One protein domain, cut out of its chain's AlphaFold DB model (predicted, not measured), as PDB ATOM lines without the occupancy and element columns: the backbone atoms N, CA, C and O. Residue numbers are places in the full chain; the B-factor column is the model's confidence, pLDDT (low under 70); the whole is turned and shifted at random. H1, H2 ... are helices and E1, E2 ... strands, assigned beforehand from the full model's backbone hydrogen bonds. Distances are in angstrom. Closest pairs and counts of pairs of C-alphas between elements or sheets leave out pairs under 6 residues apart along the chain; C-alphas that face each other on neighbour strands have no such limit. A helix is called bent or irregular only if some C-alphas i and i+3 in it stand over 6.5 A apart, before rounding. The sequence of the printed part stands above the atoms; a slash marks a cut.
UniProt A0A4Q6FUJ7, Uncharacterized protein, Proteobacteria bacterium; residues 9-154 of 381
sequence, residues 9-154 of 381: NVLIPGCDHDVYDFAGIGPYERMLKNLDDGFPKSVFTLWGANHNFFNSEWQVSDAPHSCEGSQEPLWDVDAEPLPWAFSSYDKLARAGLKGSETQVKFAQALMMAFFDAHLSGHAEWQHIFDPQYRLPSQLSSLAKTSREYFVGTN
ATOM      1  N   ASN A   9     309.917 222.985 268.288       93.00
ATOM      2  CA  ASN A   9     308.873 223.517 267.436       93.00
ATOM      3  C   ASN A   9     309.223 223.236 265.975       93.00
ATOM      4  O   ASN A   9     310.387 223.335 265.582       93.00
ATOM      5  N   VAL A  10     308.216 222.900 265.174       91.62
ATOM      6  CA  VAL A  10     308.322 222.935 263.717       91.62
ATOM      7  C   VAL A  10     307.356 223.975 263.162       91.62
ATOM      8  O   VAL A  10     306.179 223.994 263.525       91.62
ATOM      9  N   LEU A  11     307.864 224.835 262.283       91.50
ATOM     10  CA  LEU A  11     307.065 225.767 261.497       91.50
ATOM     11  C   LEU A  11     306.717 225.102 260.163       91.50
ATOM     12  O   LEU A  11     307.616 224.763 259.395       91.50
ATOM     13  N   ILE A  12     305.426 224.901 259.905       88.88
ATOM     14  CA  ILE A  12     304.917 224.248 258.696       88.88
ATOM     15  C   ILE A  12     304.234 225.290 257.795       88.88
ATOM     16  O   ILE A  12     303.335 226.004 258.251       88.88
ATOM     17  N   PRO A  13     304.629 225.393 256.518       86.31
ATOM     18  CA  PRO A  13     303.935 226.210 255.532       86.31
ATOM     19  C   PRO A  13     302.648 225.514 255.090       86.31
ATOM     20  O   PRO A  13     302.636 224.329 254.773       86.31
ATOM     21  N   GLY A  14     301.544 226.252 255.085       82.50
ATOM     22  CA  GLY A  14     300.243 225.719 254.698       82.50
ATOM     23  C   GLY A  14     299.934 225.791 253.203       82.50
ATOM     24  O   GLY A  14     298.827 225.428 252.836       82.50
ATOM     25  N   CYS A  15     300.831 226.316 252.369       79.00
ATOM     26  CA  CYS A  15     300.679 226.417 250.918       79.00
ATOM     27  C   CYS A  15     302.047 226.202 250.256       79.00
ATOM     28  O   CYS A  15     302.746 227.140 249.878       79.00
ATOM     29  N   ASP A  16     302.447 224.937 250.179       74.88
ATOM     30  CA  ASP A  16     303.750 224.514 249.682       74.88
ATOM     31  C   ASP A  16     303.587 223.565 248.490       74.88
ATOM     32  O   ASP A  16     302.616 222.809 248.442       74.88
ATOM     33  N   HIS A  17     304.483 223.619 247.504       71.62
ATOM     34  CA  HIS A  17     304.303 222.875 246.253       71.62
ATOM     35  C   HIS A  17     305.206 221.661 246.115       71.62
ATOM     36  O   HIS A  17     304.717 220.614 245.701       71.62
ATOM     37  N   ASP A  18     306.491 221.762 246.432       65.06
ATOM     38  CA  ASP A  18     307.384 220.604 246.395       65.06
ATOM     39  C   ASP A  18     307.228 219.725 247.655       65.06
ATOM     40  O   ASP A  18     307.419 218.511 247.569       65.06
ATOM     41  N   VAL A  19     306.772 220.310 248.774       74.12
ATOM     42  CA  VAL A  19     306.409 219.626 250.034       74.12
ATOM     43  C   VAL A  19     304.930 219.842 250.398       74.12
ATOM     44  O   VAL A  19     304.560 220.160 251.530       74.12
ATOM     45  N   TYR A  20     304.039 219.647 249.424       71.56
ATOM     46  CA  TYR A  20     302.579 219.775 249.594       71.56
ATOM     47  C   TYR A  20     301.957 218.750 250.563       71.56
ATOM     48  O   TYR A  20     300.786 218.856 250.929       71.56
ATOM     49  N   ASP A  21     302.715 217.722 250.936       70.50
ATOM     50  CA  ASP A  21     302.296 216.619 251.795       70.50
ATOM     51  C   ASP A  21     302.622 216.842 253.278       70.50
ATOM     52  O   ASP A  21     302.409 215.949 254.096       70.50
ATOM     53  N   PHE A  22     303.141 218.021 253.631       80.00
ATOM     54  CA  PHE A  22     303.564 218.361 254.987       80.00
ATOM     55  C   PHE A  22     304.594 217.388 255.574       80.00
ATOM     56  O   PHE A  22     304.674 217.250 256.796       80.00
ATOM     57  N   ALA A  23     305.436 216.747 254.749       78.75
ATOM     58  CA  ALA A  23     306.461 215.805 255.219       78.75
ATOM     59  C   ALA A  23     307.387 216.383 256.316       78.75
ATOM     60  O   ALA A  23     307.972 215.635 257.108       78.75
ATOM     61  N   GLY A  24     307.474 217.715 256.421       81.19
ATOM     62  CA  GLY A  24     308.121 218.432 257.520       81.19
ATOM     63  C   GLY A  24     307.585 218.112 258.925       81.19
ATOM     64  O   GLY A  24     308.288 218.379 259.900       81.19
ATOM     65  N   ILE A  25     306.406 217.497 259.068       84.94
ATOM     66  CA  ILE A  25     305.885 217.051 260.368       84.94
ATOM     67  C   ILE A  25     306.603 215.801 260.896       84.94
ATOM     68  O   ILE A  25     306.720 215.628 262.107       84.94
ATOM     69  N   GLY A  26     307.188 214.965 260.030       84.00
ATOM     70  CA  GLY A  26     307.819 213.700 260.432       84.00
ATOM     71  C   GLY A  26     308.879 213.825 261.548       84.00
ATOM     72  O   GLY A  26     308.923 212.989 262.454       84.00
ATOM     73  N   PRO A  27     309.762 214.845 261.550       85.81
ATOM     74  CA  PRO A  27     310.606 215.160 262.700       85.81
ATOM     75  C   PRO A  27     309.847 215.386 264.007       85.81
ATOM     76  O   PRO A  27     310.242 214.811 265.019       85.81
ATOM     77  N   TYR A  28     308.772 216.171 263.988       87.50
ATOM     78  CA  TYR A  28     307.935 216.419 265.157       87.50
ATOM     79  C   TYR A  28     307.276 215.127 265.662       87.50
ATOM     80  O   TYR A  28     307.360 214.825 266.852       87.50
ATOM     81  N   GLU A  29     306.759 214.290 264.763       82.81
ATOM     82  CA  GLU A  29     306.184 212.985 265.115       82.81
ATOM     83  C   GLU A  29     307.184 212.072 265.843       82.81
ATOM     84  O   GLU A  29     306.832 211.341 266.771       82.81
ATOM     85  N   ARG A  30     308.467 212.119 265.459       84.25
ATOM     86  CA  ARG A  30     309.524 211.408 266.195       84.25
ATOM     87  C   ARG A  30     309.761 212.008 267.577       84.25
ATOM     88  O   ARG A  30     310.039 211.256 268.508       84.25
ATOM     89  N   MET A  31     309.645 213.328 267.731       87.00
ATOM     90  CA  MET A  31     309.801 213.981 269.034       87.00
ATOM     91  C   MET A  31     308.688 213.605 270.011       87.00
ATOM     92  O   MET A  31     308.967 213.462 271.200       87.00
ATOM     93  N   LEU A  32     307.469 213.364 269.520       82.56
ATOM     94  CA  LEU A  32     306.349 212.886 270.340       82.56
ATOM     95  C   LEU A  32     306.607 211.511 270.985       82.56
ATOM     96  O   LEU A  32     305.956 211.145 271.961       82.56
ATOM     97  N   LYS A  33     307.606 210.752 270.519       82.06
ATOM     98  CA  LYS A  33     308.034 209.508 271.184       82.06
ATOM     99  C   LYS A  33     308.794 209.755 272.495       82.06
ATOM    100  O   LYS A  33     308.956 208.818 273.269       82.06
ATOM    101  N   ASN A  34     309.227 210.991 272.756       82.00
ATOM    102  CA  ASN A  34     309.984 211.404 273.946       82.00
ATOM    103  C   ASN A  34     309.207 212.416 274.810       82.00
ATOM    104  O   ASN A  34     309.789 213.347 275.361       82.00
ATOM    105  N   LEU A  35     307.881 212.270 274.912       78.88
ATOM    106  CA  LEU A  35     307.027 213.182 275.690       78.88
ATOM    107  C   LEU A  35     307.330 213.186 277.204       78.88
ATOM    108  O   LEU A  35     306.925 214.105 277.911       78.88
ATOM    109  N   ASP A  36     308.048 212.187 277.714       80.88
ATOM    110  CA  ASP A  36     308.417 212.062 279.128       80.88
ATOM    111  C   ASP A  36     309.557 212.999 279.565       80.88
ATOM    112  O   ASP A  36     309.904 213.027 280.743       80.88
ATOM    113  N   ASP A  37     310.144 213.770 278.643       86.00
ATOM    114  CA  ASP A  37     311.291 214.636 278.929       86.00
ATOM    115  C   ASP A  37     310.937 215.981 279.583       86.00
ATOM    116  O   ASP A  37     311.826 216.671 280.077       86.00
ATOM    117  N   GLY A  38     309.650 216.336 279.618       85.75
ATOM    118  CA  GLY A  38     309.139 217.552 280.256       85.75
ATOM    119  C   GLY A  38     309.325 218.838 279.463       85.75
ATOM    120  O   GLY A  38     309.032 219.911 279.982       85.75
ATOM    121  N   PHE A  39     309.761 218.746 278.208       90.06
ATOM    122  CA  PHE A  39     309.914 219.900 277.333       90.06
ATOM    123  C   PHE A  39     308.797 219.954 276.290       90.06
ATOM    124  O   PHE A  39     308.425 218.910 275.737       90.06
ATOM    125  N   PRO A  40     308.297 221.157 275.955       90.56
ATOM    126  CA  PRO A  40     307.219 221.314 274.992       90.56
ATOM    127  C   PRO A  40     307.621 220.806 273.611       90.56
ATOM    128  O   PRO A  40     308.738 221.043 273.144       90.56
ATOM    129  N   LYS A  41     306.683 220.137 272.947       91.81
ATOM    130  CA  LYS A  41     306.755 219.742 271.542       91.81
ATOM    131  C   LYS A  41     305.578 220.395 270.831       91.81
ATOM    132  O   LYS A  41     304.446 220.243 271.283       91.81
ATOM    133  N   SER A  42     305.829 221.130 269.756       92.62
ATOM    134  CA  SER A  42     304.771 221.847 269.047       92.62
ATOM    135  C   SER A  42     304.941 221.875 267.533       92.62
ATOM    136  O   SER A  42     306.054 221.820 267.002       92.62
ATOM    137  N   VAL A  43     303.810 222.013 266.848       92.75
ATOM    138  CA  VAL A  43     303.707 222.365 265.431       92.75
ATOM    139  C   VAL A  43     303.050 223.729 265.354       92.75
ATOM    140  O   VAL A  43     302.022 223.978 265.986       92.75
ATOM    141  N   PHE A  44     303.638 224.621 264.571       93.19
ATOM    142  CA  PHE A  44     303.034 225.891 264.220       93.19
ATOM    143  C   PHE A  44     302.819 225.910 262.711       93.19
ATOM    144  O   PHE A  44     303.776 225.956 261.948       93.19
ATOM    145  N   THR A  45     301.569 225.883 262.269       90.25
ATOM    146  CA  THR A  45     301.241 225.954 260.845       90.25
ATOM    147  C   THR A  45     300.875 227.382 260.481       90.25
ATOM    148  O   THR A  45     299.967 227.959 261.083       90.25
ATOM    149  N   LEU A  46     301.555 227.944 259.482       89.31
ATOM    150  CA  LEU A  46     301.218 229.239 258.896       89.31
ATOM    151  C   LEU A  46     300.474 229.009 257.581       89.31
ATOM    152  O   LEU A  46     301.072 228.638 256.570       89.31
ATOM    153  N   TRP A  47     299.156 229.196 257.592       86.38
ATOM    154  CA  TRP A  47     298.354 228.922 256.406       86.38
ATOM    155  C   TRP A  47     298.585 229.969 255.322       86.38
ATOM    156  O   TRP A  47     298.665 231.161 255.616       86.38
ATOM    157  N   GLY A  48     298.719 229.503 254.079       80.56
ATOM    158  CA  GLY A  48     299.069 230.354 252.945       80.56
ATOM    159  C   GLY A  48     300.550 230.697 252.845       80.56
ATOM    160  O   GLY A  48     300.928 231.452 251.958       80.56
ATOM    161  N   ALA A  49     301.403 230.179 253.728       84.38
ATOM    162  CA  ALA A  49     302.847 230.347 253.603       84.38
ATOM    163  C   ALA A  49     303.471 229.303 252.677       84.38
ATOM    164  O   ALA A  49     302.960 228.189 252.601       84.38
ATOM    165  N   ASN A  50     304.594 229.661 252.057       80.25
ATOM    166  CA  ASN A  50     305.453 228.788 251.255       80.25
ATOM    167  C   ASN A  50     306.826 228.699 251.939       80.25
ATOM    168  O   ASN A  50     307.337 229.716 252.421       80.25
ATOM    169  N   HIS A  51     307.414 227.495 252.011       78.69
ATOM    170  CA  HIS A  51     308.635 227.278 252.793       78.69
ATOM    171  C   HIS A  51     309.809 228.151 252.341       78.69
ATOM    172  O   HIS A  51     310.618 228.552 253.181       78.69
ATOM    173  N   ASN A  52     309.902 228.490 251.051       72.44
ATOM    174  CA  ASN A  52     310.989 229.312 250.523       72.44
ATOM    175  C   ASN A  52     311.048 230.676 251.207       72.44
ATOM    176  O   ASN A  52     312.130 231.162 251.524       72.44
ATOM    177  N   PHE A  53     309.891 231.249 251.538       72.00
ATOM    178  CA  PHE A  53     309.803 232.561 252.175       72.00
ATOM    179  C   PHE A  53     310.028 232.541 253.691       72.00
ATOM    180  O   PHE A  53     310.038 233.602 254.318       72.00
ATOM    181  N   PHE A  54     310.248 231.365 254.288       73.94
ATOM    182  CA  PHE A  54     310.855 231.274 255.619       73.94
ATOM    183  C   PHE A  54     312.372 231.476 255.577       73.94
ATOM    184  O   PHE A  54     312.969 231.790 256.608       73.94
ATOM    185  N   ASN A  55     312.996 231.332 254.406       61.78
ATOM    186  CA  ASN A  55     314.405 231.628 254.204       61.78
ATOM    187  C   ASN A  55     314.600 233.112 253.827       61.78
ATOM    188  O   ASN A  55     313.775 233.731 253.161       61.78
ATOM    189  N   SER A  56     315.728 233.697 254.233       55.94
ATOM    190  CA  SER A  56     316.167 235.021 253.779       55.94
ATOM    191  C   SER A  56     316.693 235.033 252.337       55.94
ATOM    192  O   SER A  56     316.823 236.107 251.749       55.94
ATOM    193  N   GLU A  57     317.031 233.863 251.782       48.41
ATOM    194  CA  GLU A  57     317.738 233.731 250.498       48.41
ATOM    195  C   GLU A  57     316.827 233.391 249.307       48.41
ATOM    196  O   GLU A  57     317.090 233.843 248.191       48.41
ATOM    197  N   TRP A  58     315.744 232.636 249.519       53.94
ATOM    198  CA  TRP A  58     314.833 232.228 248.446       53.94
ATOM    199  C   TRP A  58     313.613 233.144 248.399       53.94
ATOM    200  O   TRP A  58     312.704 233.065 249.216       53.94
ATOM    201  N   GLN A  59     313.618 234.056 247.426       55.38
ATOM    202  CA  GLN A  59     312.547 235.040 247.228       55.38
ATOM    203  C   GLN A  59     311.692 234.755 245.986       55.38
ATOM    204  O   GLN A  59     310.906 235.605 245.578       55.38
ATOM    205  N   VAL A  60     311.841 233.575 245.380       59.22
ATOM    206  CA  VAL A  60     311.057 233.148 244.215       59.22
ATOM    207  C   VAL A  60     310.120 232.032 244.653       59.22
ATOM    208  O   VAL A  60     310.563 231.078 245.284       59.22
ATOM    209  N   SER A  61     308.837 232.157 244.310       60.97
ATOM    210  CA  SER A  61     307.863 231.094 244.554       60.97
ATOM    211  C   SER A  61     308.140 229.901 243.642       60.97
ATOM    212  O   SER A  61     308.219 230.043 242.421       60.97
ATOM    213  N   ASP A  62     308.215 228.718 244.228       58.59
ATOM    214  CA  ASP A  62     308.144 227.424 243.546       58.59
ATOM    215  C   ASP A  62     306.731 226.819 243.568       58.59
ATOM    216  O   ASP A  62     306.505 225.755 242.988       58.59
ATOM    217  N   ALA A  63     305.781 227.515 244.205       59.31
ATOM    218  CA  ALA A  63     304.368 227.185 244.244       59.31
ATOM    219  C   ALA A  63     303.600 228.072 243.248       59.31
ATOM    220  O   ALA A  63     303.245 229.209 243.569       59.31
ATOM    221  N   PRO A  64     303.362 227.591 242.014       50.50
ATOM    222  CA  PRO A  64     302.661 228.341 240.971       50.50
ATOM    223  C   PRO A  64     301.132 228.231 241.053       50.50
ATOM    224  O   PRO A  64     300.435 228.817 240.226       50.50
ATOM    225  N   HIS A  65     300.602 227.425 241.978       56.19
ATOM    226  CA  HIS A  65     299.175 227.145 242.072       56.19
ATOM    227  C   HIS A  65     298.502 228.040 243.114       56.19
ATOM    228  O   HIS A  65     299.084 228.381 244.142       56.19
ATOM    229  N   SER A  66     297.246 228.396 242.856       59.69
ATOM    230  CA  SER A  66     296.392 229.020 243.856       59.69
ATOM    231  C   SER A  66     296.016 227.976 244.901       59.69
ATOM    232  O   SER A  66     295.218 227.076 244.635       59.69
ATOM    233  N   CYS A  67     296.592 228.087 246.089       68.75
ATOM    234  CA  CYS A  67     295.972 227.511 247.268       68.75
ATOM    235  C   CYS A  67     294.675 228.269 247.582       68.75
ATOM    236  O   CYS A  67     294.544 229.456 247.280       68.75
ATOM    237  N   GLU A  68     293.704 227.588 248.180       66.62
ATOM    238  CA  GLU A  68     292.350 228.118 248.349       66.62
ATOM    239  C   GLU A  68     291.951 228.220 249.827       66.62
ATOM    240  O   GLU A  68     292.497 227.554 250.714       66.62
ATOM    241  N   GLY A  69     290.942 229.049 250.102       71.12
ATOM    242  CA  GLY A  69     290.314 229.154 251.413       71.12
ATOM    243  C   GLY A  69     291.273 229.644 252.497       71.12
ATOM    244  O   GLY A  69     291.707 230.790 252.510       71.12
ATOM    245  N   SER A  70     291.570 228.803 253.488       70.69
ATOM    246  CA  SER A  70     292.512 229.199 254.544       70.69
ATOM    247  C   SER A  70     293.969 229.149 254.101       70.69
ATOM    248  O   SER A  70     294.778 229.811 254.738       70.69
ATOM    249  N   GLN A  71     294.279 228.452 253.004       73.06
ATOM    250  CA  GLN A  71     295.618 228.371 252.428       73.06
ATOM    251  C   GLN A  71     295.890 229.447 251.368       73.06
ATOM    252  O   GLN A  71     296.920 229.371 250.716       73.06
ATOM    253  N   GLU A  72     295.000 230.426 251.174       76.25
ATOM    254  CA  GLU A  72     295.223 231.529 250.226       76.25
ATOM    255  C   GLU A  72     296.650 232.108 250.356       76.25
ATOM    256  O   GLU A  72     297.058 232.435 251.478       76.25
ATOM    257  N   PRO A  73     297.424 232.213 249.253       76.25
ATOM    258  CA  PRO A  73     298.841 232.555 249.322       76.25
ATOM    259  C   PRO A  73     299.129 233.888 250.029       76.25
ATOM    260  O   PRO A  73     298.496 234.912 249.774       76.25
ATOM    261  N   LEU A  74     300.154 233.888 250.883       77.25
ATOM    262  CA  LEU A  74     300.681 235.052 251.607       77.25
ATOM    263  C   LEU A  74     301.830 235.749 250.858       77.25
ATOM    264  O   LEU A  74     302.622 236.468 251.472       77.25
ATOM    265  N   TRP A  75     302.000 235.469 249.569       71.50
ATOM    266  CA  TRP A  75     303.031 236.066 248.722       71.50
ATOM    267  C   TRP A  75     302.439 236.480 247.380       71.50
ATOM    268  O   TRP A  75     301.351 236.050 247.003       71.50
ATOM    269  N   ASP A  76     303.181 237.305 246.649       67.62
ATOM    270  CA  ASP A  76     302.826 237.702 245.294       67.62
ATOM    271  C   ASP A  76     303.115 236.561 244.303       67.62
ATOM    272  O   ASP A  76     304.271 236.286 243.979       67.62
ATOM    273  N   VAL A  77     302.064 235.877 243.837       63.31
ATOM    274  CA  VAL A  77     302.159 234.804 242.831       63.31
ATOM    275  C   VAL A  77     302.399 235.352 241.418       63.31
ATOM    276  O   VAL A  77     302.553 234.558 240.497       63.31
ATOM    277  N   ASP A  78     302.426 236.681 241.242       60.38
ATOM    278  CA  ASP A  78     302.752 237.379 239.994       60.38
ATOM    279  C   ASP A  78     304.154 238.038 240.030       60.38
ATOM    280  O   ASP A  78     304.525 238.750 239.093       60.38
ATOM    281  N   ALA A  79     304.960 237.806 241.078       58.09
ATOM    282  CA  ALA A  79     306.301 238.380 241.189       58.09
ATOM    283  C   ALA A  79     307.249 237.857 240.089       58.09
ATOM    284  O   ALA A  79     307.504 236.657 239.973       58.09
ATOM    285  N   GLU A  80     307.808 238.772 239.293       55.81
ATOM    286  CA  GLU A  80     308.811 238.459 238.269       55.81
ATOM    287  C   GLU A  80     310.204 238.189 238.890       55.81
ATOM    288  O   GLU A  80     310.621 238.927 239.789       55.81
ATOM    289  N   PRO A  81     310.983 237.216 238.370       54.03
ATOM    290  CA  PRO A  81     310.637 236.323 237.267       54.03
ATOM    291  C   PRO A  81     309.773 235.140 237.719       54.03
ATOM    292  O   PRO A  81     310.169 234.369 238.594       54.03
ATOM    293  N   LEU A  82     308.641 234.932 237.041       52.38
ATOM    294  CA  LEU A  82     307.896 233.681 237.167       52.38
ATOM    295  C   LEU A  82     308.670 232.567 236.448       52.38
ATOM    296  O   LEU A  82     309.108 232.771 235.309       52.38
ATOM    297  N   PRO A  83     308.839 231.370 237.042       56.06
ATOM    298  CA  PRO A  83     309.433 230.261 236.312       56.06
ATOM    299  C   PRO A  83     308.603 229.988 235.049       56.06
ATOM    300  O   PRO A  83     307.383 229.838 235.108       56.06
ATOM    301  N   TRP A  84     309.263 229.942 233.889       54.59
ATOM    302  CA  TRP A  84     308.632 229.895 232.558       54.59
ATOM    303  C   TRP A  84     307.565 228.795 232.400       54.59
ATOM    304  O   TRP A  84     306.599 228.975 231.655       54.59
ATOM    305  N   ALA A  85     307.710 227.692 233.145       56.81
ATOM    306  CA  ALA A  85     306.771 226.573 233.210       56.81
ATOM    307  C   ALA A  85     305.365 226.963 233.710       56.81
ATOM    308  O   ALA A  85     304.427 226.188 233.548       56.81
ATOM    309  N   PHE A  86     305.206 228.153 234.296       53.28
ATOM    310  CA  PHE A  86     304.004 228.556 235.026       53.28
ATOM    311  C   PHE A  86     303.360 229.849 234.511       53.28
ATOM    312  O   PHE A  86     302.409 230.363 235.097       53.28
ATOM    313  N   SER A  87     303.809 230.350 233.359       56.66
ATOM    314  CA  SER A  87     303.232 231.541 232.715       56.66
ATOM    315  C   SER A  87     301.754 231.383 232.293       56.66
ATOM    316  O   SER A  87     301.089 232.381 232.016       56.66
ATOM    317  N   SER A  88     301.216 230.155 232.280       55.12
ATOM    318  CA  SER A  88     299.895 229.801 231.741       55.12
ATOM    319  C   SER A  88     298.744 229.656 232.754       55.12
ATOM    320  O   SER A  88     297.639 229.332 232.328       55.12
ATOM    321  N   TYR A  89     298.948 229.850 234.064       53.72
ATOM    322  CA  TYR A  89     297.862 229.709 235.061       53.72
ATOM    323  C   TYR A  89     296.823 230.856 234.967       53.72
ATOM    324  O   TYR A  89     297.099 231.890 234.367       53.72
ATOM    325  N   ASP A  90     295.610 230.716 235.508       46.88
ATOM    326  CA  ASP A  90     294.560 231.754 235.394       46.88
ATOM    327  C   ASP A  90     294.948 233.037 236.161       46.88
ATOM    328  O   ASP A  90     295.494 232.936 237.254       46.88
ATOM    329  N   LYS A  91     294.680 234.231 235.609       49.97
ATOM    330  CA  LYS A  91     294.903 235.546 236.251       49.97
ATOM    331  C   LYS A  91     293.911 235.848 237.381       49.97
ATOM    332  O   LYS A  91     294.240 236.618 238.277       49.97
ATOM    333  N   LEU A  92     292.699 235.290 237.343       40.34
ATOM    334  CA  LEU A  92     291.666 235.538 238.359       40.34
ATOM    335  C   LEU A  92     291.965 234.825 239.684       40.34
ATOM    336  O   LEU A  92     291.629 235.351 240.739       40.34
ATOM    337  N   ALA A  93     292.690 233.706 239.636       43.06
ATOM    338  CA  ALA A  93     293.205 233.004 240.811       43.06
ATOM    339  C   ALA A  93     294.354 233.756 241.532       43.06
ATOM    340  O   ALA A  93     294.878 233.270 242.530       43.06
ATOM    341  N   ARG A  94     294.752 234.936 241.023       46.19
ATOM    342  CA  ARG A  94     295.934 235.716 241.448       46.19
ATOM    343  C   ARG A  94     295.594 237.077 242.073       46.19
ATOM    344  O   ARG A  94     296.480 237.819 242.486       46.19
ATOM    345  N   ALA A  95     294.314 237.446 242.142       37.25
ATOM    346  CA  ALA A  95     293.896 238.758 242.630       37.25
ATOM    347  C   ALA A  95     293.835 238.805 244.173       37.25
ATOM    348  O   ALA A  95     292.964 238.179 244.768       37.25
ATOM    349  N   GLY A  96     294.708 239.594 244.821       43.47
ATOM    350  CA  GLY A  96     294.629 239.882 246.272       43.47
ATOM    351  C   GLY A  96     295.948 239.870 247.061       43.47
ATOM    352  O   GLY A  96     295.932 240.038 248.280       43.47
ATOM    353  N   LEU A  97     297.081 239.689 246.391       46.84
ATOM    354  CA  LEU A  97     298.332 239.250 247.004       46.84
ATOM    355  C   LEU A  97     299.250 240.393 247.464       46.84
ATOM    356  O   LEU A  97     299.223 241.505 246.932       46.84
ATOM    357  N   LYS A  98     300.075 240.115 248.480       52.41
ATOM    358  CA  LYS A  98     301.108 241.010 249.031       52.41
ATOM    359  C   LYS A  98     302.398 240.202 249.177       52.41
ATOM    360  O   LYS A  98     302.313 239.023 249.481       52.41
ATOM    361  N   GLY A  99     303.566 240.804 248.940       60.47
ATOM    362  CA  GLY A  99     304.864 240.104 248.938       60.47
ATOM    363  C   GLY A  99     305.217 239.346 250.234       60.47
ATOM    364  O   GLY A  99     304.519 239.435 251.241       60.47
ATOM    365  N   SER A 100     306.356 238.642 250.232       73.44
ATOM    366  CA  SER A 100     306.809 237.735 251.311       73.44
ATOM    367  C   SER A 100     307.078 238.385 252.678       73.44
ATOM    368  O   SER A 100     307.322 237.683 253.660       73.44
ATOM    369  N   GLU A 101     306.998 239.714 252.786       77.50
ATOM    370  CA  GLU A 101     307.276 240.477 254.007       77.50
ATOM    371  C   GLU A 101     306.452 239.990 255.211       77.50
ATOM    372  O   GLU A 101     306.968 239.918 256.328       77.50
ATOM    373  N   THR A 102     305.189 239.615 254.990       79.19
ATOM    374  CA  THR A 102     304.317 239.054 256.033       79.19
ATOM    375  C   THR A 102     304.899 237.764 256.608       79.19
ATOM    376  O   THR A 102     304.986 237.628 257.826       79.19
ATOM    377  N   GLN A 103     305.333 236.840 255.745       83.81
ATOM    378  CA  GLN A 103     305.889 235.548 256.152       83.81
ATOM    379  C   GLN A 103     307.233 235.721 256.861       83.81
ATOM    380  O   GLN A 103     307.436 235.134 257.921       83.81
ATOM    381  N   VAL A 104     308.101 236.600 256.347       82.94
ATOM    382  CA  VAL A 104     309.397 236.910 256.968       82.94
ATOM    383  C   VAL A 104     309.206 237.485 258.372       82.94
ATOM    384  O   VAL A 104     309.821 237.001 259.323       82.94
ATOM    385  N   LYS A 105     308.316 238.474 258.539       85.94
ATOM    386  CA  LYS A 105     308.004 239.048 259.860       85.94
ATOM    387  C   LYS A 105     307.447 237.999 260.816       85.94
ATOM    388  O   LYS A 105     307.817 237.990 261.988       85.94
ATOM    389  N   PHE A 106     306.576 237.121 260.321       89.12
ATOM    390  CA  PHE A 106     305.989 236.055 261.124       89.12
ATOM    391  C   PHE A 106     307.059 235.065 261.595       89.12
ATOM    392  O   PHE A 106     307.171 234.803 262.791       89.12
ATOM    393  N   ALA A 107     307.888 234.566 260.676       88.50
ATOM    394  CA  ALA A 107     308.960 233.624 260.975       88.50
ATOM    395  C   ALA A 107     309.981 234.218 261.956       88.50
ATOM    396  O   ALA A 107     310.354 233.561 262.927       88.50
ATOM    397  N   GLN A 108     310.379 235.481 261.767       89.88
ATOM    398  CA  GLN A 108     311.256 236.189 262.703       89.88
ATOM    399  C   GLN A 108     310.647 236.267 264.104       89.88
ATOM    400  O   GLN A 108     311.321 235.944 265.079       89.88
ATOM    401  N   ALA A 109     309.372 236.650 264.214       92.81
ATOM    402  CA  ALA A 109     308.694 236.737 265.501       92.81
ATOM    403  C   ALA A 109     308.605 235.374 266.206       92.81
ATOM    404  O   ALA A 109     308.866 235.298 267.404       92.81
ATOM    405  N   LEU A 110     308.293 234.298 265.472       94.06
ATOM    406  CA  LEU A 110     308.254 232.944 266.028       94.06
ATOM    407  C   LEU A 110     309.633 232.464 266.487       94.06
ATOM    408  O   LEU A 110     309.752 231.941 267.591       94.06
ATOM    409  N   MET A 111     310.679 232.666 265.679       92.94
ATOM    410  CA  MET A 111     312.041 232.287 266.065       92.94
ATOM    411  C   MET A 111     312.481 233.017 267.336       92.94
ATOM    412  O   MET A 111     312.963 232.378 268.268       92.94
ATOM    413  N   MET A 112     312.270 234.336 267.397       94.25
ATOM    414  CA  MET A 112     312.613 235.135 268.576       94.25
ATOM    415  C   MET A 112     311.843 234.661 269.811       94.25
ATOM    416  O   MET A 112     312.459 234.391 270.836       94.25
ATOM    417  N   ALA A 113     310.526 234.465 269.695       95.75
ATOM    418  CA  ALA A 113     309.698 233.962 270.786       95.75
ATOM    419  C   ALA A 113     310.159 232.592 271.302       95.75
ATOM    420  O   ALA A 113     310.216 232.376 272.511       95.75
ATOM    421  N   PHE A 114     310.503 231.668 270.401       95.75
ATOM    422  CA  PHE A 114     310.965 230.334 270.777       95.75
ATOM    423  C   PHE A 114     312.281 230.391 271.560       95.75
ATOM    424  O   PHE A 114     312.412 229.768 272.615       95.75
ATOM    425  N   PHE A 115     313.260 231.154 271.067       95.31
ATOM    426  CA  PHE A 115     314.543 231.278 271.754       95.31
ATOM    427  C   PHE A 115     314.421 232.054 273.064       95.31
ATOM    428  O   PHE A 115     315.016 231.640 274.056       95.31
ATOM    429  N   ASP A 116     313.606 233.107 273.122       95.75
ATOM    430  CA  ASP A 116     313.403 233.847 274.366       95.75
ATOM    431  C   ASP A 116     312.698 233.004 275.438       95.75
ATOM    432  O   ASP A 116     313.110 233.038 276.605       95.75
ATOM    433  N   ALA A 117     311.726 232.174 275.039       95.19
ATOM    434  CA  ALA A 117     311.044 231.230 275.925       95.19
ATOM    435  C   ALA A 117     311.990 230.207 276.564       95.19
ATOM    436  O   ALA A 117     311.802 229.822 277.719       95.19
ATOM    437  N   HIS A 118     313.003 229.752 275.823       93.56
ATOM    438  CA  HIS A 118     313.794 228.584 276.215       93.56
ATOM    439  C   HIS A 118     315.254 228.879 276.569       93.56
ATOM    440  O   HIS A 118     315.884 228.049 277.223       93.56
ATOM    441  N   LEU A 119     315.796 230.038 276.183       93.75
ATOM    442  CA  LEU A 119     317.199 230.409 276.410       93.75
ATOM    443  C   LEU A 119     317.370 231.718 277.196       93.75
ATOM    444  O   LEU A 119     318.365 231.858 277.906       93.75
ATOM    445  N   SER A 120     316.423 232.655 277.099       91.00
ATOM    446  CA  SER A 120     316.557 234.006 277.676       91.00
ATOM    447  C   SER A 120     315.832 234.192 279.018       91.00
ATOM    448  O   SER A 120     315.864 235.282 279.584       91.00
ATOM    449  N   GLY A 121     315.180 233.150 279.546       87.00
ATOM    450  CA  GLY A 121     314.443 233.210 280.817       87.00
ATOM    451  C   GLY A 121     313.054 233.855 280.731       87.00
ATOM    452  O   GLY A 121     312.448 234.110 281.768       87.00
ATOM    453  N   HIS A 122     312.542 234.088 279.519       93.88
ATOM    454  CA  HIS A 122     311.229 234.682 279.263       93.88
ATOM    455  C   HIS A 122     310.184 233.611 278.915       93.88
ATOM    456  O   HIS A 122     309.633 233.584 277.811       93.88
ATOM    457  N   ALA A 123     309.938 232.685 279.847       91.44
ATOM    458  CA  ALA A 123     309.086 231.511 279.634       91.44
ATOM    459  C   ALA A 123     307.659 231.850 279.147       91.44
ATOM    460  O   ALA A 123     307.031 231.041 278.470       91.44
ATOM    461  N   GLU A 124     307.158 233.058 279.420       93.00
ATOM    462  CA  GLU A 124     305.861 233.542 278.943       93.00
ATOM    463  C   GLU A 124     305.722 233.548 277.412       93.00
ATOM    464  O   GLU A 124     304.606 233.452 276.900       93.00
ATOM    465  N   TRP A 125     306.824 233.620 276.657       94.81
ATOM    466  CA  TRP A 125     306.771 233.567 275.191       94.81
ATOM    467  C   TRP A 125     306.350 232.198 274.654       94.81
ATOM    468  O   TRP A 125     305.882 232.103 273.519       94.81
ATOM    469  N   GLN A 126     306.412 231.150 275.479       92.56
ATOM    470  CA  GLN A 126     305.904 229.821 275.143       92.56
ATOM    471  C   GLN A 126     304.393 229.835 274.852       92.56
ATOM    472  O   GLN A 126     303.918 229.045 274.035       92.56
ATOM    473  N   HIS A 127     303.654 230.798 275.420       93.31
ATOM    474  CA  HIS A 127     302.231 231.020 275.146       93.31
ATOM    475  C   HIS A 127     301.930 231.281 273.660       93.31
ATOM    476  O   HIS A 127     300.811 231.057 273.207       93.31
ATOM    477  N   ILE A 128     302.906 231.731 272.863       95.00
ATOM    478  CA  ILE A 128     302.711 231.878 271.412       95.00
ATOM    479  C   ILE A 128     302.445 230.517 270.761       95.00
ATOM    480  O   ILE A 128     301.603 230.423 269.868       95.00
ATOM    481  N   PHE A 129     303.103 229.458 271.228       94.19
ATOM    482  CA  PHE A 129     302.987 228.110 270.670       94.19
ATOM    483  C   PHE A 129     301.836 227.312 271.276       94.19
ATOM    484  O   PHE A 129     301.334 226.396 270.633       94.19
ATOM    485  N   ASP A 130     301.399 227.673 272.478       91.25
ATOM    486  CA  ASP A 130     300.321 226.992 273.178       91.25
ATOM    487  C   ASP A 130     298.938 227.542 272.749       91.25
ATOM    488  O   ASP A 130     298.651 228.731 272.939       91.25
ATOM    489  N   PRO A 131     298.057 226.707 272.162       88.69
ATOM    490  CA  PRO A 131     296.751 227.130 271.676       88.69
ATOM    491  C   PRO A 131     295.808 227.637 272.766       88.69
ATOM    492  O   PRO A 131     294.875 228.365 272.433       88.69
ATOM    493  N   GLN A 132     296.076 227.341 274.040       85.06
ATOM    494  CA  GLN A 132     295.325 227.891 275.165       85.06
ATOM    495  C   GLN A 132     295.376 229.416 275.228       85.06
ATOM    496  O   GLN A 132     294.437 230.076 275.672       85.06
ATOM    497  N   TYR A 133     296.492 229.989 274.794       89.38
ATOM    498  CA  TYR A 133     296.698 231.419 274.837       89.38
ATOM    499  C   TYR A 133     296.390 232.001 273.473       89.38
ATOM    500  O   TYR A 133     296.865 231.535 272.431       89.38
ATOM    501  N   ARG A 134     295.588 233.063 273.467       89.88
ATOM    502  CA  ARG A 134     295.305 233.805 272.245       89.88
ATOM    503  C   ARG A 134     296.611 234.342 271.665       89.88
ATOM    504  O   ARG A 134     297.395 234.968 272.376       89.88
ATOM    505  N   LEU A 135     296.808 234.153 270.360       91.38
ATOM    506  CA  LEU A 135     297.929 234.777 269.666       91.38
ATOM    507  C   LEU A 135     297.877 236.304 269.827       91.38
ATOM    508  O   LEU A 135     296.788 236.887 269.726       91.38
ATOM    509  N   PRO A 136     299.030 236.968 270.026       93.38
ATOM    510  CA  PRO A 136     299.108 238.421 269.989       93.38
ATOM    511  C   PRO A 136     298.453 238.967 268.721       93.38
ATOM    512  O   PRO A 136     298.625 238.403 267.636       93.38
ATOM    513  N   SER A 137     297.720 240.077 268.843       92.69
ATOM    514  CA  SER A 137     296.955 240.638 267.723       92.69
ATOM    515  C   SER A 137     297.840 240.968 266.522       92.69
ATOM    516  O   SER A 137     297.396 240.808 265.390       92.69
ATOM    517  N   GLN A 138     299.097 241.342 266.775       91.19
ATOM    518  CA  GLN A 138     300.126 241.610 265.775       91.19
ATOM    519  C   GLN A 138     300.477 240.383 264.933       91.19
ATOM    520  O   GLN A 138     300.831 240.553 263.776       91.19
ATOM    521  N   LEU A 139     300.387 239.168 265.487       91.38
ATOM    522  CA  LEU A 139     300.578 237.928 264.735       91.38
ATOM    523  C   LEU A 139     299.263 237.479 264.104       91.38
ATOM    524  O   LEU A 139     299.210 237.237 262.903       91.38
ATOM    525  N   SER A 140     298.170 237.449 264.872       90.75
ATOM    526  CA  SER A 140     296.883 236.966 264.357       90.75
ATOM    527  C   SER A 140     296.306 237.828 263.226       90.75
ATOM    528  O   SER A 140     295.442 237.365 262.491       90.75
ATOM    529  N   SER A 141     296.741 239.088 263.085       88.81
ATOM    530  CA  SER A 141     296.348 239.954 261.964       88.81
ATOM    531  C   SER A 141     297.145 239.712 260.681       88.81
ATOM    532  O   SER A 141     296.742 240.208 259.633       88.81
ATOM    533  N   LEU A 142     298.295 239.035 260.758       86.31
ATOM    534  CA  LEU A 142     299.166 238.806 259.603       86.31
ATOM    535  C   LEU A 142     298.667 237.648 258.746       86.31
ATOM    536  O   LEU A 142     298.671 237.750 257.524       86.31
ATOM    537  N   ALA A 143     298.257 236.555 259.386       85.50
ATOM    538  CA  ALA A 143     297.865 235.332 258.706       85.50
ATOM    539  C   ALA A 143     297.043 234.419 259.620       85.50
ATOM    540  O   ALA A 143     297.071 234.541 260.847       85.50
ATOM    541  N   LYS A 144     296.337 233.471 259.002       87.44
ATOM    542  CA  LYS A 144     295.690 232.369 259.715       87.44
ATOM    543  C   LYS A 144     296.744 231.354 260.137       87.44
ATOM    544  O   LYS A 144     297.690 231.074 259.404       87.44
ATOM    545  N   THR A 145     296.541 230.753 261.300       89.81
ATOM    546  CA  THR A 145     297.505 229.824 261.889       89.81
ATOM    547  C   THR A 145     296.809 228.662 262.561       89.81
ATOM    548  O   THR A 145     295.711 228.832 263.094       89.81
ATOM    549  N   SER A 146     297.500 227.536 262.649       90.19
ATOM    550  CA  SER A 146     297.127 226.428 263.522       90.19
ATOM    551  C   SER A 146     298.276 226.071 264.442       90.19
ATOM    552  O   SER A 146     299.440 226.273 264.098       90.19
ATOM    553  N   ARG A 147     297.937 225.583 265.635       92.25
ATOM    554  CA  ARG A 147     298.910 225.232 266.662       92.25
ATOM    555  C   ARG A 147     298.568 223.872 267.241       92.25
ATOM    556  O   ARG A 147     297.430 223.625 267.639       92.25
ATOM    557  N   GLU A 148     299.580 223.030 267.289       90.75
ATOM    558  CA  GLU A 148     299.585 221.767 268.005       90.75
ATOM    559  C   GLU A 148     300.650 221.873 269.086       90.75
ATOM    560  O   GLU A 148     301.746 222.377 268.825       90.75
ATOM    561  N   TYR A 149     300.335 221.470 270.312       89.88
ATOM    562  CA  TYR A 149     301.222 221.718 271.438       89.88
ATOM    563  C   TYR A 149     301.055 220.672 272.534       89.88
ATOM    564  O   TYR A 149     299.950 220.438 273.026       89.88
ATOM    565  N   PHE A 150     302.175 220.100 272.973       87.12
ATOM    566  CA  PHE A 150     302.206 219.090 274.019       87.12
ATOM    567  C   PHE A 150     303.339 219.303 275.011       87.12
ATOM    568  O   PHE A 150     304.492 219.500 274.634       87.12
ATOM    569  N   VAL A 151     303.013 219.122 276.290       85.38
ATOM    570  CA  VAL A 151     303.973 218.929 277.382       85.38
ATOM    571  C   VAL A 151     303.606 217.619 278.071       85.38
ATOM    572  O   VAL A 151     302.545 217.496 278.692       85.38
ATOM    573  N   GLY A 152     304.431 216.588 277.905       79.62
ATOM    574  CA  GLY A 152     304.044 215.242 278.327       79.62
ATOM    575  C   GLY A 152     304.111 215.000 279.833       79.62
ATOM    576  O   GLY A 152     303.307 214.228 280.341       79.62
ATOM    577  N   THR A 153     304.981 215.685 280.580       83.12
ATOM    578  CA  THR A 153     305.107 215.482 282.040       83.12
ATOM    579  C   THR A 153     303.873 215.903 282.829       83.12
ATOM    580  O   THR A 153     303.599 215.329 283.883       83.12
ATOM    581  N   ASN A 154     303.110 216.866 282.311       84.88
ATOM    582  CA  ASN A 154     301.927 217.403 282.981       84.88
ATOM    583  C   ASN A 154     300.619 216.907 282.369       84.88
ATOM    584  O   ASN A 154     299.553 217.293 282.835       84.88
TER     585      ASN A 154
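This is residues 9 to 154 of the 381 residues of an uncharacterized protein of Proteobacteria bacterium (UniProt A0A4Q6FUJ7). What is the main picture? A small three-stranded sheet, E1 E2 E3, lies between two long helices, H1 and H3, while the long loop around Ser 88 reaches out beyond one end. What is it made of? The 146 printed residues run E1 H1 E2 H2 H3 H4 H5 E3, with sheet order E1 E2 E3, mixed; the class is mixed, helices and strands, with 65 residues in named elements, under half. It is compact, with radius of gyration of the C-alphas 16.5 A, yet elongated, spanning 53 by 30 by 28 A.

How do the strands pair? E1, residues 9 to 13, and E2, residues 41 to 46, are parallel, with N 12 and O 44 at 2.8 A. E2 and E3, residues 145 to 150, are antiparallel, with N 43 and O 148 at 2.9 A. Where are the helices? In three layers, helices on both faces of the sheet, H1, residues 23 to 37, is on one face at a height over the sheet of 8.0 A, and H3, residues 101 to 119, is on the other. E1, H1 and E2 form a strand-helix-strand unit, two parallel neighbour strands joined through a helix, with a right-handed crossover. H2, residues 51 to 54, only grazes the sheet and touches H3 with C-alphas 54 and 104 at 6.0 A. What follows H3? H4, residues 123 to 128, forms a helical hairpin with it, a shallow tilt of 31 degrees, opposite ways; C-alphas 117 and 123 are closest, 4.2 A apart. H5, residues 137 to 140, is close but not clearly touching H3, with C-alphas 106 and 139 at 6.8 A. What do the helix backbones show? In H3 every O i to N i+4 pair is within hydrogen-bond range; H1 has 4 of 11, with 9 of 12 O i to N i+3 pairs, and H4 has 0 of 2, with 3 of 3; H2 and H5 are too short for an i+4 pair.

Where do the first and last elements lie? E1 begins at C-alpha 9 (308.873, 223.517, 267.436), and E3 ends at C-alpha 150 (302.206, 219.090, 274.019). How long are the elements? H3 measures 26.5 A, H1 24.2 A, E3 16.9 A and E2 16.8 A. H1 is irregular, with C-alphas 33 and 36 at 8.4 A.

How large is it? The two C-alphas farthest apart, those of Ser 88 and Asn 154, are 52.8 A apart, and the printed part has no cut. Where is confidence low? The H2 to H3 link is long, 46 residues, and pLDDT is under 70 at residue 18 and residues 55 to 68 and 76 to 99.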